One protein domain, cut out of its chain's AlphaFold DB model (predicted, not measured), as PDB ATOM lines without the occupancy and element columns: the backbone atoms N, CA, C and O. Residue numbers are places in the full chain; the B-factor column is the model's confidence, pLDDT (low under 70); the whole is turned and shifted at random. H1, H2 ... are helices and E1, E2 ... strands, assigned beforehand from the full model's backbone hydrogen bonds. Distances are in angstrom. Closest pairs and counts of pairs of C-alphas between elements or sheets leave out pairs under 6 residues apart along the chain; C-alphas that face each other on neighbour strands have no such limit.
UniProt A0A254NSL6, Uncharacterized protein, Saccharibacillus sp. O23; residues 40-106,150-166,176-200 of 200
ATOM      1  N   PRO A  40     277.633 275.534 281.672       91.75
ATOM      2  CA  PRO A  40     277.548 276.424 280.513       91.75
ATOM      3  C   PRO A  40     278.681 277.470 280.518       91.75
ATOM      4  O   PRO A  40     279.153 277.865 281.581       91.75
ATOM      5  N   ASP A  41     279.099 277.926 279.333       97.12
ATOM      6  CA  ASP A  41     279.887 279.157 279.152       97.12
ATOM      7  C   ASP A  41     278.955 280.361 279.339       97.12
ATOM      8  O   ASP A  41     278.039 280.553 278.538       97.12
ATOM      9  N   VAL A  42     279.145 281.142 280.402       97.88
ATOM     10  CA  VAL A  42     278.232 282.230 280.782       97.88
ATOM     11  C   VAL A  42     278.828 283.587 280.429       97.88
ATOM     12  O   VAL A  42     279.952 283.919 280.802       97.88
ATOM     13  N   ARG A  43     278.044 284.401 279.717       97.69
ATOM     14  CA  ARG A  43     278.388 285.765 279.310       97.69
ATOM     15  C   ARG A  43     277.374 286.734 279.887       97.69
ATOM     16  O   ARG A  43     276.341 287.004 279.280       97.69
ATOM     17  N   ASN A  44     277.686 287.259 281.060       95.94
ATOM     18  CA  ASN A  44     276.881 288.285 281.696       95.94
ATOM     19  C   ASN A  44     277.260 289.672 281.146       95.94
ATOM     20  O   ASN A  44     278.360 290.156 281.408       95.94
ATOM     21  N   LYS A  45     276.382 290.291 280.347       95.94
ATOM     22  CA  LYS A  45     276.550 291.671 279.847       95.94
ATOM     23  C   LYS A  45     275.591 292.657 280.529       95.94
ATOM     24  O   LYS A  45     275.331 293.721 279.973       95.94
ATOM     25  N   THR A  46     275.039 292.271 281.674       90.94
ATOM     26  CA  THR A  46     274.100 293.074 282.469       90.94
ATOM     27  C   THR A  46     274.827 293.690 283.657       90.94
ATOM     28  O   THR A  46     275.835 293.143 284.108       90.94
ATOM     29  N   ASP A  47     274.321 294.813 284.155       90.06
ATOM     30  CA  ASP A  47     274.841 295.451 285.366       90.06
ATOM     31  C   ASP A  47     274.079 294.970 286.614       90.06
ATOM     32  O   ASP A  47     274.604 295.043 287.728       90.06
ATOM     33  N   LEU A  48     272.853 294.459 286.437       89.38
ATOM     34  CA  LEU A  48     272.002 293.994 287.531       89.38
ATOM     35  C   LEU A  48     272.463 292.668 288.147       89.38
ATOM     36  O   LEU A  48     272.489 292.539 289.372       89.38
ATOM     37  N   LEU A  49     272.755 291.660 287.321       89.75
ATOM     38  CA  LEU A  49     273.062 290.316 287.810       89.75
ATOM     39  C   LEU A  49     274.527 290.222 288.222       89.75
ATOM     40  O   LEU A  49     275.422 290.577 287.457       89.75
ATOM     41  N   SER A  50     274.795 289.641 289.389       91.06
ATOM     42  CA  SER A  50     276.139 289.149 289.688       91.06
ATOM     43  C   SER A  50     276.475 287.918 288.839       91.06
ATOM     44  O   SER A  50     275.588 287.162 288.439       91.06
ATOM     45  N   ASP A  51     277.766 287.646 288.630       91.50
ATOM     46  CA  ASP A  51     278.211 286.439 287.910       91.50
ATOM     47  C   ASP A  51     277.654 285.152 288.539       91.50
ATOM     48  O   ASP A  51     277.253 284.231 287.835       91.50
ATOM     49  N   ALA A  52     277.546 285.108 289.871       91.19
ATOM     50  CA  ALA A  52     276.994 283.958 290.579       91.19
ATOM     51  C   ALA A  52     275.487 283.766 290.332       91.19
ATOM     52  O   ALA A  52     275.012 282.631 290.313       91.19
ATOM     53  N   GLU A  53     274.723 284.848 290.166       92.12
ATOM     54  CA  GLU A  53     273.303 284.774 289.806       92.12
ATOM     55  C   GLU A  53     273.138 284.379 288.341       92.12
ATOM     56  O   GLU A  53     272.348 283.483 288.047       92.12
ATOM     57  N   ALA A  54     273.933 284.968 287.444       94.62
ATOM     58  CA  ALA A  54     273.962 284.600 286.032       94.62
ATOM     59  C   ALA A  54     274.299 283.109 285.846       94.62
ATOM     60  O   ALA A  54     273.593 282.407 285.122       94.62
ATOM     61  N   ASP A  55     275.296 282.586 286.568       94.81
ATOM     62  CA  ASP A  55     275.654 281.161 286.571       94.81
ATOM     63  C   ASP A  55     274.500 280.269 287.047       94.81
ATOM     64  O   ASP A  55     274.239 279.207 286.472       94.81
ATOM     65  N   GLN A  56     273.786 280.686 288.097       93.44
ATOM     66  CA  GLN A  56     272.645 279.933 288.617       93.44
ATOM     67  C   GLN A  56     271.478 279.909 287.631       93.44
ATOM     68  O   GLN A  56     270.895 278.845 287.414       93.44
ATOM     69  N   ILE A  57     271.157 281.047 287.012       95.00
ATOM     70  CA  ILE A  57     270.103 281.140 285.995       95.00
ATOM     71  C   ILE A  57     270.494 280.317 284.763       95.00
ATOM     72  O   ILE A  57     269.688 279.536 284.265       95.00
ATOM     73  N   ALA A  58     271.747 280.405 284.309       96.62
ATOM     74  CA  ALA A  58     272.251 279.625 283.183       96.62
ATOM     75  C   ALA A  58     272.173 278.111 283.441       96.62
ATOM     76  O   ALA A  58     271.778 277.343 282.559       96.62
ATOM     77  N   ALA A  59     272.513 277.666 284.654       94.81
ATOM     78  CA  ALA A  59     272.370 276.269 285.050       94.81
ATOM     79  C   ALA A  59     270.898 275.823 285.081       94.81
ATOM     80  O   ALA A  59     270.600 274.707 284.652       94.81
ATOM     81  N   ASP A  60     269.990 276.679 285.556       94.75
ATOM     82  CA  ASP A  60     268.548 276.411 285.569       94.75
ATOM     83  C   ASP A  60     267.997 276.254 284.141       94.75
ATOM     84  O   ASP A  60     267.404 275.228 283.805       94.75
ATOM     85  N   LEU A  61     268.305 277.203 283.249       96.25
ATOM     86  CA  LEU A  61     267.901 277.153 281.839       96.25
ATOM     87  C   LEU A  61     268.456 275.920 281.121       96.25
ATOM     88  O   LEU A  61     267.717 275.232 280.415       96.25
ATOM     89  N   LYS A  62     269.733 275.584 281.345       95.81
ATOM     90  CA  LYS A  62     270.329 274.350 280.819       95.81
ATOM     91  C   LYS A  62     269.542 273.120 281.271       95.81
ATOM     92  O   LYS A  62     269.224 272.266 280.446       95.81
ATOM     93  N   ASN A  63     269.264 273.000 282.571       94.44
ATOM     94  CA  ASN A  63     268.549 271.844 283.110       94.44
ATOM     95  C   ASN A  63     267.153 271.728 282.502       94.44
ATOM     96  O   ASN A  63     266.759 270.631 282.124       94.44
ATOM     97  N   ARG A  64     266.455 272.854 282.335       94.19
ATOM     98  CA  ARG A  64     265.134 272.906 281.708       94.19
ATOM     99  C   ARG A  64     265.156 272.418 280.262       94.19
ATOM    100  O   ARG A  64     264.353 271.565 279.900       94.19
ATOM    101  N   ILE A  65     266.101 272.904 279.454       95.69
ATOM    102  CA  ILE A  65     266.277 272.461 278.060       95.69
ATOM    103  C   ILE A  65     266.558 270.954 278.011       95.69
ATOM    104  O   ILE A  65     265.939 270.223 277.239       95.69
ATOM    105  N   VAL A  66     267.464 270.469 278.864       95.00
ATOM    106  CA  VAL A  66     267.806 269.042 278.931       95.00
ATOM    107  C   VAL A  66     266.624 268.200 279.416       95.00
ATOM    108  O   VAL A  66     266.421 267.105 278.911       95.00
ATOM    109  N   GLU A  67     265.816 268.674 280.358       94.06
ATOM    110  CA  GLU A  67     264.631 267.946 280.819       94.06
ATOM    111  C   GLU A  67     263.559 267.860 279.724       94.06
ATOM    112  O   GLU A  67     263.003 266.789 279.478       94.06
ATOM    113  N   GLU A  68     263.305 268.971 279.034       93.88
ATOM    114  CA  GLU A  68     262.260 269.074 278.017       93.88
ATOM    115  C   GLU A  68     262.605 268.280 276.747       93.88
ATOM    116  O   GLU A  68     261.757 267.584 276.180       93.88
ATOM    117  N   TYR A  69     263.867 268.340 276.314       92.94
ATOM    118  CA  TYR A  69     264.299 267.821 275.015       92.94
ATOM    119  C   TYR A  69     265.285 266.643 275.102       92.94
ATOM    120  O   TYR A  69     265.440 265.899 274.130       92.94
ATOM    121  N   GLY A  70     265.902 266.403 276.263       92.75
ATOM    122  CA  GLY A  70     266.874 265.325 276.502       92.75
ATOM    123  C   GLY A  70     266.409 263.896 276.192       92.75
ATOM    124  O   GLY A  70     267.249 263.065 275.849       92.75
ATOM    125  N   PRO A  71     265.101 263.557 276.225       90.81
ATOM    126  CA  PRO A  71     264.645 262.248 275.758       90.81
ATOM    127  C   PRO A  71     264.903 261.978 274.267       90.81
ATOM    128  O   PRO A  71     264.894 260.821 273.852       90.81
ATOM    129  N   LYS A  72     265.079 263.027 273.453       90.62
ATOM    130  CA  LYS A  72     265.258 262.928 271.993       90.62
ATOM    131  C   LYS A  72     266.625 263.412 271.522       90.62
ATOM    132  O   LYS A  72     267.067 263.017 270.442       90.62
ATOM    133  N   TYR A  73     267.258 264.277 272.306       92.56
ATOM    134  CA  TYR A  73     268.469 264.979 271.921       92.56
ATOM    135  C   TYR A  73     269.541 264.871 272.995       92.56
ATOM    136  O   TYR A  73     269.256 264.898 274.189       92.56
ATOM    137  N   ASN A  74     270.789 264.834 272.550       94.19
ATOM    138  CA  ASN A  74     271.917 265.231 273.369       94.19
ATOM    139  C   ASN A  74     272.272 266.683 273.069       94.19
ATOM    140  O   ASN A  74     272.054 267.187 271.975       94.19
ATOM    141  N   PHE A  75     272.854 267.325 274.062       94.62
ATOM    142  CA  PHE A  75     273.251 268.719 274.065       94.62
ATOM    143  C   PHE A  75     274.700 268.843 274.506       94.62
ATOM    144  O   PHE A  75     275.098 268.241 275.513       94.62
ATOM    145  N   GLU A  76     275.452 269.660 273.782       94.56
ATOM    146  CA  GLU A  76     276.848 269.985 274.050       94.56
ATOM    147  C   GLU A  76     277.086 271.496 273.917       94.56
ATOM    148  O   GLU A  76     276.265 272.231 273.363       94.56
ATOM    149  N   ASN A  77     278.213 271.972 274.453       94.69
ATOM    150  CA  ASN A  77     278.718 273.332 274.224       94.69
ATOM    151  C   ASN A  77     277.706 274.456 274.519       94.69
ATOM    152  O   ASN A  77     277.558 275.383 273.731       94.69
ATOM    153  N   PHE A  78     277.006 274.377 275.659       97.12
ATOM    154  CA  PHE A  78     276.104 275.450 276.083       97.12
ATOM    155  C   PHE A  78     276.864 276.768 276.256       97.12
ATOM    156  O   PHE A  78     277.802 276.845 277.050       97.12
ATOM    157  N   THR A  79     276.393 277.808 275.582       98.12
ATOM    158  CA  THR A  79     276.742 279.206 275.821       98.12
ATOM    159  C   THR A  79     275.470 279.952 276.195       98.12
ATOM    160  O   THR A  79     274.481 279.871 275.473       98.12
ATOM    161  N   VAL A  80     275.489 280.669 277.314       98.38
ATOM    162  CA  VAL A  80     274.360 281.472 277.795       98.38
ATOM    163  C   VAL A  80     274.796 282.923 277.858       98.38
ATOM    164  O   VAL A  80     275.755 283.255 278.554       98.38
ATOM    165  N   GLU A  81     274.106 283.788 277.127       98.62
ATOM    166  CA  GLU A  81     274.378 285.219 277.103       98.62
ATOM    167  C   GLU A  81     273.207 286.000 277.697       98.62
ATOM    168  O   GLU A  81     272.079 285.859 277.240       98.62
ATOM    169  N   PHE A  82     273.495 286.834 278.697       98.12
ATOM    170  CA  PHE A  82     272.544 287.775 279.287       98.12
ATOM    171  C   PHE A  82     272.786 289.152 278.680       98.12
ATOM    172  O   PHE A  82     273.918 289.646 278.719       98.12
ATOM    173  N   ASN A  83     271.755 289.764 278.104       97.31
ATOM    174  CA  ASN A  83     271.860 291.031 277.391       97.31
ATOM    175  C   ASN A  83     270.547 291.839 277.446       97.31
ATOM    176  O   ASN A  83     269.593 291.454 278.120       97.31
ATOM    177  N   ASN A  84     270.544 293.002 276.782       94.56
ATOM    178  CA  ASN A  84     269.380 293.883 276.622       94.56
ATOM    179  C   ASN A  84     268.626 294.167 277.938       94.56
ATOM    180  O   ASN A  84     267.417 293.971 278.035       94.56
ATOM    181  N   GLU A  85     269.364 294.611 278.957       94.25
ATOM    182  CA  GLU A  85     268.785 295.019 280.238       94.25
ATOM    183  C   GLU A  85     267.830 296.212 280.049       94.25
ATOM    184  O   GLU A  85     268.180 297.221 279.429       94.25
ATOM    185  N   GLN A  86     266.611 296.087 280.575       93.31
ATOM    186  CA  GLN A  86     265.533 297.063 280.451       93.31
ATOM    187  C   GLN A  86     264.891 297.314 281.812       93.31
ATOM    188  O   GLN A  86     264.142 296.482 282.327       93.31
ATOM    189  N   ASP A  87     265.128 298.496 282.367       91.31
ATOM    190  CA  ASP A  87     264.416 298.967 283.550       91.31
ATOM    191  C   ASP A  87     262.939 299.248 283.207       91.31
ATOM    192  O   ASP A  87     262.624 300.084 282.351       91.31
ATOM    193  N   LYS A  88     262.027 298.521 283.866       88.25
ATOM    194  CA  LYS A  88     260.568 298.667 283.744       88.25
ATOM    195  C   LYS A  88     259.937 299.178 285.052       88.25
ATOM    196  O   LYS A  88     258.721 299.070 285.228       88.25
ATOM    197  N   GLY A  89     260.728 299.740 285.968       87.19
ATOM    198  CA  GLY A  89     260.305 300.169 287.299       87.19
ATOM    199  C   GLY A  89     260.405 299.029 288.309       87.19
ATOM    200  O   GLY A  89     261.479 298.723 288.795       87.19
ATOM    201  N   GLU A  90     259.287 298.372 288.631       87.50
ATOM    202  CA  GLU A  90     259.255 297.349 289.699       87.50
ATOM    203  C   GLU A  90     260.081 296.088 289.381       87.50
ATOM    204  O   GLU A  90     260.458 295.328 290.280       87.50
ATOM    205  N   VAL A  91     260.356 295.866 288.097       92.06
ATOM    206  CA  VAL A  91     261.174 294.771 287.588       92.06
ATOM    207  C   VAL A  91     262.159 295.294 286.554       92.06
ATOM    208  O   VAL A  91     261.880 296.249 285.827       92.06
ATOM    209  N   VAL A  92     263.280 294.599 286.437       93.38
ATOM    210  CA  VAL A  92     264.233 294.763 285.346       93.38
ATOM    211  C   VAL A  92     264.110 293.551 284.431       93.38
ATOM    212  O   VAL A  92     264.232 292.405 284.871       93.38
ATOM    213  N   GLY A  93     263.810 293.807 283.160       95.19
ATOM    214  CA  GLY A  93     263.773 292.799 282.109       95.19
ATOM    215  C   GLY A  93     265.171 292.536 281.558       95.19
ATOM    216  O   GLY A  93     265.914 293.479 281.306       95.19
ATOM    217  N   ILE A  94     265.527 291.272 281.359       96.75
ATOM    218  CA  ILE A  94     266.808 290.852 280.785       96.75
ATOM    219  C   ILE A  94     266.534 289.774 279.744       96.75
ATOM    220  O   ILE A  94     265.817 288.806 280.002       96.75
ATOM    221  N   ASP A  95     267.135 289.922 278.575       97.75
ATOM    222  CA  ASP A  95     267.108 288.915 277.530       97.75
ATOM    223  C   ASP A  95     268.207 287.877 277.759       97.75
ATOM    224  O   ASP A  95     269.328 288.203 278.160       97.75
ATOM    225  N   VAL A  96     267.872 286.607 277.528       98.38
ATOM    226  CA  VAL A  96     268.799 285.491 277.710       98.38
ATOM    227  C   VAL A  96     268.803 284.610 276.470       98.38
ATOM    228  O   VAL A  96     267.817 283.935 276.168       98.38
ATOM    229  N   ASP A  97     269.937 284.589 275.779       98.44
ATOM    230  CA  ASP A  97     270.142 283.784 274.583       98.44
ATOM    231  C   ASP A  97     270.960 282.540 274.944       98.44
ATOM    232  O   ASP A  97     272.105 282.635 275.397       98.44
ATOM    233  N   VAL A  98     270.382 281.356 274.743       98.25
ATOM    234  CA  VAL A  98     271.051 280.074 274.988       98.25
ATOM    235  C   VAL A  98     271.387 279.420 273.657       98.25
ATOM    236  O   VAL A  98     270.496 279.024 272.910       98.25
ATOM    237  N   ASN A  99     272.676 279.261 273.384       98.19
ATOM    238  CA  ASN A  99     273.195 278.553 272.225       98.19
ATOM    239  C   ASN A  99     273.775 277.196 272.645       98.19
ATOM    240  O   ASN A  99     274.472 277.105 273.654       98.19
ATOM    241  N   THR A 100     273.507 276.138 271.887       97.12
ATOM    242  CA  THR A 100     274.028 274.792 272.158       97.12
ATOM    243  C   THR A 100     274.075 273.960 270.881       97.12
ATOM    244  O   THR A 100     273.306 274.183 269.943       97.12
ATOM    245  N   ASP A 101     274.965 272.974 270.852       95.81
ATOM    246  CA  ASP A 101     274.942 271.937 269.829       95.81
ATOM    247  C   ASP A 101     273.935 270.863 270.231       95.81
ATOM    248  O   ASP A 101     274.114 270.166 271.231       95.81
ATOM    249  N   MET A 102     272.873 270.730 269.441       94.56
ATOM    250  CA  MET A 102     271.825 269.739 269.632       94.56
ATOM    251  C   MET A 102     272.050 268.566 268.673       94.56
ATOM    252  O   MET A 102     272.168 268.747 267.463       94.56
ATOM    253  N   ILE A 103     272.121 267.353 269.214       93.69
ATOM    254  CA  ILE A 103     272.396 266.108 268.494       93.69
ATOM    255  C   ILE A 103     271.169 265.211 268.626       93.69
ATOM    256  O   ILE A 103     270.835 264.787 269.732       93.69
ATOM    257  N   LEU A 104     270.493 264.895 267.520       91.44
ATOM    258  CA  LEU A 104     269.369 263.954 267.534       91.44
ATOM    259  C   LEU A 104     269.878 262.540 267.845       91.44
ATOM    260  O   LEU A 104     270.622 261.967 267.051       91.44
ATOM    261  N   THR A 105     269.455 261.980 268.979       90.56
ATOM    262  CA  THR A 105     269.830 260.626 269.429       90.56
ATOM    263  C   THR A 105     268.699 259.619 269.300       90.56
ATOM    264  O   THR A 105     268.938 258.411 269.324       90.56
ATOM    265  N   GLN A 106     267.465 260.090 269.116       88.75
ATOM    266  CA  GLN A 106     266.364 259.224 268.732       88.75
ATOM    267  C   GLN A 106     266.508 258.818 267.261       88.75
ATOM    268  O   GLN A 106     266.474 259.668 266.374       88.75
ATOM    269  N   ALA A 150     274.384 263.875 264.264       90.31
ATOM    270  CA  ALA A 150     275.167 265.025 263.837       90.31
ATOM    271  C   ALA A 150     274.825 266.245 264.712       90.31
ATOM    272  O   ALA A 150     273.643 266.497 264.958       90.31
ATOM    273  N   PRO A 151     275.823 267.006 265.199       92.19
ATOM    274  CA  PRO A 151     275.562 268.231 265.942       92.19
ATOM    275  C   PRO A 151     274.984 269.307 265.023       92.19
ATOM    276  O   PRO A 151     275.510 269.568 263.939       92.19
ATOM    277  N   SER A 152     273.918 269.953 265.489       91.94
ATOM    278  CA  SER A 152     273.305 271.113 264.853       91.94
ATOM    279  C   SER A 152     273.226 272.265 265.845       91.94
ATOM    280  O   SER A 152     272.685 272.119 266.945       91.94
ATOM    281  N   ASN A 153     273.743 273.424 265.447       94.38
ATOM    282  CA  ASN A 153     273.700 274.621 266.275       94.38
ATOM    283  C   ASN A 153     272.249 275.090 266.463       94.38
ATOM    284  O   ASN A 153     271.512 275.225 265.486       94.38
ATOM    285  N   SER A 154     271.837 275.307 267.713       95.38
ATOM    286  CA  SER A 154     270.454 275.621 268.082       95.38
ATOM    287  C   SER A 154     270.387 276.742 269.113       95.38
ATOM    288  O   SER A 154     271.221 276.810 270.016       95.38
ATOM    289  N   TRP A 155     269.359 277.583 268.994       96.81
ATOM    290  CA  TRP A 155     269.128 278.735 269.863       96.81
ATOM    291  C   TRP A 155     267.807 278.595 270.616       96.81
ATOM    292  O   TRP A 155     266.775 278.298 270.015       96.81
ATOM    293  N   PHE A 156     267.845 278.858 271.919       97.38
ATOM    294  CA  PHE A 156     266.675 279.019 272.774       97.38
ATOM    295  C   PHE A 156     266.696 280.434 273.336       97.38
ATOM    296  O   PHE A 156     267.687 280.851 273.938       97.38
ATOM    297  N   LEU A 157     265.616 281.173 273.108       97.81
ATOM    298  CA  LEU A 157     265.520 282.580 273.466       97.81
ATOM    299  C   LEU A 157     264.567 282.735 274.645       97.81
ATOM    300  O   LEU A 157     263.446 282.212 274.641       97.81
ATOM    301  N   TYR A 158     265.016 283.468 275.654       98.06
ATOM    302  CA  TYR A 158     264.245 283.735 276.855       98.06
ATOM    303  C   TYR A 158     264.270 285.218 277.201       98.06
ATOM    304  O   TYR A 158     265.158 285.969 276.799       98.06
ATOM    305  N   HIS A 159     263.286 285.612 277.999       97.56
ATOM    306  CA  HIS A 159     263.283 286.863 278.737       97.56
ATOM    307  C   HIS A 159     263.066 286.534 280.211       97.56
ATOM    308  O   HIS A 159     262.219 285.698 280.545       97.56
ATOM    309  N   ILE A 160     263.824 287.169 281.096       96.56
ATOM    310  CA  ILE A 160     263.622 287.081 282.538       96.56
ATOM    311  C   ILE A 160     263.242 288.447 283.090       96.56
ATOM    312  O   ILE A 160     263.731 289.472 282.627       96.56
ATOM    313  N   GLU A 161     262.387 288.456 284.103       95.38
ATOM    314  CA  GLU A 161     262.080 289.658 284.876       95.38
ATOM    315  C   GLU A 161     262.552 289.455 286.312       95.38
ATOM    316  O   GLU A 161     262.107 288.528 286.996       95.38
ATOM    317  N   VAL A 162     263.473 290.313 286.748       92.38
ATOM    318  CA  VAL A 162     264.091 290.288 288.077       92.38
ATOM    319  C   VAL A 162     263.525 291.451 288.898       92.38
ATOM    320  O   VAL A 162     263.545 292.584 288.413       92.38
ATOM    321  N   PRO A 163     263.008 291.231 290.120       88.81
ATOM    322  CA  PRO A 163     262.516 292.318 290.966       88.81
ATOM    323  C   PRO A 163     263.627 293.317 291.321       88.81
ATOM    324  O   PRO A 163     264.707 292.915 291.754       88.81
ATOM    325  N   GLU A 164     263.341 294.621 291.235       73.12
ATOM    326  CA  GLU A 164     264.306 295.694 291.553       73.12
ATOM    327  C   GLU A 164     264.812 295.608 293.018       73.12
ATOM    328  O   GLU A 164     265.946 295.961 293.343       73.12
ATOM    329  N   GLN A 165     263.999 295.042 293.920       59.28
ATOM    330  CA  GLN A 165     264.295 294.897 295.355       59.28
ATOM    331  C   GLN A 165     265.233 293.726 295.728       59.28
ATOM    332  O   GLN A 165     265.297 293.340 296.897       59.28
ATOM    333  N   GLY A 166     265.995 293.176 294.778       49.16
ATOM    334  CA  GLY A 166     267.102 292.247 295.059       49.16
ATOM    335  C   GLY A 166     268.381 292.927 295.570       49.16
ATOM    336  O   GLY A 166     269.212 292.280 296.207       49.16
ATOM    337  N   ARG A 176     271.158 281.847 298.126       62.97
ATOM    338  CA  ARG A 176     269.786 282.180 297.721       62.97
ATOM    339  C   ARG A 176     269.683 282.081 296.202       62.97
ATOM    340  O   ARG A 176     270.460 282.719 295.504       62.97
ATOM    341  N   GLN A 177     268.750 281.263 295.711       69.75
ATOM    342  CA  GLN A 177     268.447 281.227 294.281       69.75
ATOM    343  C   GLN A 177     267.894 282.589 293.843       69.75
ATOM    344  O   GLN A 177     267.054 283.133 294.572       69.75
ATOM    345  N   PRO A 178     268.323 283.125 292.685       79.00
ATOM    346  CA  PRO A 178     267.784 284.368 292.166       79.00
ATOM    347  C   PRO A 178     266.284 284.207 291.927       79.00
ATOM    348  O   PRO A 178     265.812 283.208 291.361       79.00
ATOM    349  N   GLU A 179     265.534 285.191 292.408       88.38
ATOM    350  CA  GLU A 179     264.102 285.302 292.183       88.38
ATOM    351  C   GLU A 179     263.889 286.005 290.845       88.38
ATOM    352  O   GLU A 179     264.298 287.148 290.667       88.38
ATOM    353  N   TYR A 180     263.292 285.300 289.886       92.81
ATOM    354  CA  TYR A 180     262.949 285.852 288.583       92.81
ATOM    355  C   TYR A 180     261.729 285.146 288.002       92.81
ATOM    356  O   TYR A 180     261.460 283.976 288.304       92.81
ATOM    357  N   THR A 181     261.013 285.859 287.139       95.44
ATOM    358  CA  THR A 181     259.964 285.300 286.281       95.44
ATOM    359  C   THR A 181     260.562 284.976 284.919       95.44
ATOM    360  O   THR A 181     261.343 285.766 284.401       95.44
ATOM    361  N   LEU A 182     260.221 283.821 284.344       96.50
ATOM    362  CA  LEU A 182     260.765 283.350 283.069       96.50
ATOM    363  C   LEU A 182     259.709 283.397 281.962       96.50
ATOM    364  O   LEU A 182     258.577 282.946 282.147       96.50
ATOM    365  N   PHE A 183     260.120 283.849 280.784       97.62
ATOM    366  CA  PHE A 183     259.325 283.855 279.566       97.62
ATOM    367  C   PHE A 183     260.124 283.228 278.422       97.62
ATOM    368  O   PHE A 183     261.323 283.464 278.292       97.62
ATOM    369  N   GLY A 184     259.460 282.440 277.578       96.81
ATOM    370  CA  GLY A 184     259.973 282.098 276.255       96.81
ATOM    371  C   GLY A 184     259.837 283.315 275.349       96.81
ATOM    372  O   GLY A 184     258.795 283.977 275.383       96.81
ATOM    373  N   ARG A 185     260.885 283.615 274.582       97.12
ATOM    374  CA  ARG A 185     260.943 284.773 273.692       97.12
ATOM    375  C   ARG A 185     260.873 284.320 272.238       97.12
ATOM    376  O   ARG A 185     261.609 283.429 271.827       97.12
ATOM    377  N   GLU A 186     260.011 284.957 271.458       95.50
ATOM    378  CA  GLU A 186     259.968 284.804 270.004       95.50
ATOM    379  C   GLU A 186     260.109 286.177 269.351       95.50
ATOM    380  O   GLU A 186     259.262 287.050 269.546       95.50
ATOM    381  N   ASP A 187     261.173 286.358 268.572       92.00
ATOM    382  CA  ASP A 187     261.455 287.599 267.851       92.00
ATOM    383  C   ASP A 187     260.840 287.499 266.442       92.00
ATOM    384  O   ASP A 187     261.399 286.875 265.537       92.00
ATOM    385  N   ILE A 188     259.638 288.060 266.267       89.81
ATOM    386  CA  ILE A 188     258.846 287.978 265.025       89.81
ATOM    387  C   ILE A 188     259.379 288.959 263.981       89.81
ATOM    388  O   ILE A 188     259.516 288.631 262.799       89.81
ATOM    389  N   THR A 189     259.692 290.176 264.422       88.31
ATOM    390  CA  THR A 189     260.375 291.200 263.628       88.31
ATOM    391  C   THR A 189     261.410 291.913 264.496       88.31
ATOM    392  O   THR A 189     261.521 291.630 265.684       88.31
ATOM    393  N   ALA A 190     262.156 292.861 263.923       82.69
ATOM    394  CA  ALA A 190     263.119 293.658 264.686       82.69
ATOM    395  C   ALA A 190     262.485 294.442 265.854       82.69
ATOM    396  O   ALA A 190     263.185 294.744 266.814       82.69
ATOM    397  N   ASP A 191     261.184 294.744 265.773       84.62
ATOM    398  CA  ASP A 191     260.464 295.558 266.760       84.62
ATOM    399  C   ASP A 191     259.310 294.792 267.438       84.62
ATOM    400  O   ASP A 191     258.590 295.354 268.264       84.62
ATOM    401  N   GLU A 192     259.090 293.526 267.073       88.88
ATOM    402  CA  GLU A 192     257.974 292.722 267.571       88.88
ATOM    403  C   GLU A 192     258.487 291.439 268.216       88.88
ATOM    404  O   GLU A 192     258.945 290.524 267.529       88.88
ATOM    405  N   THR A 193     258.339 291.379 269.539       92.31
ATOM    406  CA  THR A 193     258.705 290.232 270.369       92.31
ATOM    407  C   THR A 193     257.481 289.732 271.126       92.31
ATOM    408  O   THR A 193     256.741 290.512 271.734       92.31
ATOM    409  N   ILE A 194     257.279 288.416 271.126       94.38
ATOM    410  CA  ILE A 194     256.247 287.745 271.916       94.38
ATOM    411  C   ILE A 194     256.907 287.102 273.134       94.38
ATOM    412  O   ILE A 194     257.875 286.353 273.007       94.38
ATOM    413  N   LEU A 195     256.352 287.379 274.316       95.81
ATOM    414  CA  LEU A 195     256.768 286.775 275.577       95.81
ATOM    415  C   LEU A 195     255.701 285.794 276.060       95.81
ATOM    416  O   LEU A 195     254.578 286.186 276.384       95.81
ATOM    417  N   THR A 196     256.064 284.517 276.143       96.75
ATOM    418  CA  THR A 196     255.182 283.460 276.646       96.75
ATOM    419  C   THR A 196     255.615 283.052 278.051       96.75
ATOM    420  O   THR A 196     256.720 282.535 278.201       96.75
ATOM    421  N   PRO A 197     254.780 283.230 279.091       95.94
ATOM    422  CA  PRO A 197     255.148 282.860 280.454       95.94
ATOM    423  C   PRO A 197     255.493 281.374 280.579       95.94
ATOM    424  O   PRO A 197     254.730 280.504 280.149       95.94
ATOM    425  N   LEU A 198     256.617 281.080 281.228       92.81
ATOM    426  CA  LEU A 198     257.084 279.728 281.499       92.81
ATOM    427  C   LEU A 198     257.007 279.442 282.996       92.81
ATOM    428  O   LEU A 198     257.426 280.238 283.833       92.81
ATOM    429  N   LYS A 199     256.464 278.273 283.345       85.56
ATOM    430  CA  LYS A 199     256.466 277.805 284.734       85.56
ATOM    431  C   LYS A 199     257.858 277.297 285.094       85.56
ATOM    432  O   LYS A 199     258.443 276.537 284.315       85.56
ATOM    433  N   ARG A 200     258.349 277.749 286.244       67.38
ATOM    434  CA  ARG A 200     259.560 277.250 286.890       67.38
ATOM    435  C   ARG A 200     259.260 275.964 287.652       67.38
ATOM    436  O   ARG A 200     258.114 275.842 288.150       67.38
TER     437      ARG A 200
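Overview. This is residues 40 to 106, 150 to 166 and 176 to 200 of the 200 residues of an uncharacterized protein of Saccharibacillus sp. O23 (UniProt A0A254NSL6). A twisted sheet of six strands has one helix, H1, packed on one face by E1 and E2, and no named helix on the other face. The long strands E2, E3 and E4 make the length of the body, and the hairpin E5 and E6 turns off from them at one side. The 109 printed residues hold E1, H1, E2, E3, E4, E5 and E6 along the chain; the sheet's order is E1 E2 E3 E4 E5 E6, mixed, and the class is mixed, helices and strands. The whole is compact, with a radius of gyration of the C-alphas of 14.1 A and spans of 45 by 34 by 24 A.

Arrangement. Edge strand E1, residues 41 to 44, is parallel to E2, residues 73 to 87, at 4 degrees, with N 43 and O 80 within hydrogen-bond range at 2.8 A. With H1, residues 51 to 69, between them in the chain, they form a strand-helix-strand unit, two parallel neighbour strands joined through a helix, with a left-handed crossover. H1 is on the sheet, in two layers, a helix on one face of a sheet; its closest C-alphas to E2 are Ala 58 and Val 80, 6.1 A. Every O i to N i+4 pair in H1 is within hydrogen-bond range. E2 bends by 77 degrees at residue 76 and forms an antiparallel hairpin with E3, residues 91 to 104, N 81 and O 97 being 2.9 A apart. E4, residues 151 to 163, is antiparallel to E3 at 162 degrees, N 96 and O 158 at 2.9 A. E5, residues 181 to 189, is antiparallel to E4 at 121 degrees, N 183 and O 159 at 2.8 A. Edge strand E6, residues 192 to 198, forms a hairpin with E5, N 184 and O 196 at 2.8 A; E6 and E1 are apart.

Along the chain. E1 begins at C-alpha 41, (279.887, 279.157, 279.152). From first to last C-alpha H1 measures 26.6 A, E2 36.2 A, E3 37.7 A and E4 37.1 A. E6 ends at C-alpha 198, (257.084, 279.728, 281.499).

Size, cuts and confidence. The farthest C-alphas, of Gly 89 and Gln 106, are 45.4 A apart. Residues 107 to 149 and 167 to 175 are not printed, with gaps of 11.6 A and 10.8 A between C-alphas. Of the links printed whole, none is long. The mean pLDDT of the printed part is 92.0; residues 165, 166, 176, 177 and 200 are under 70.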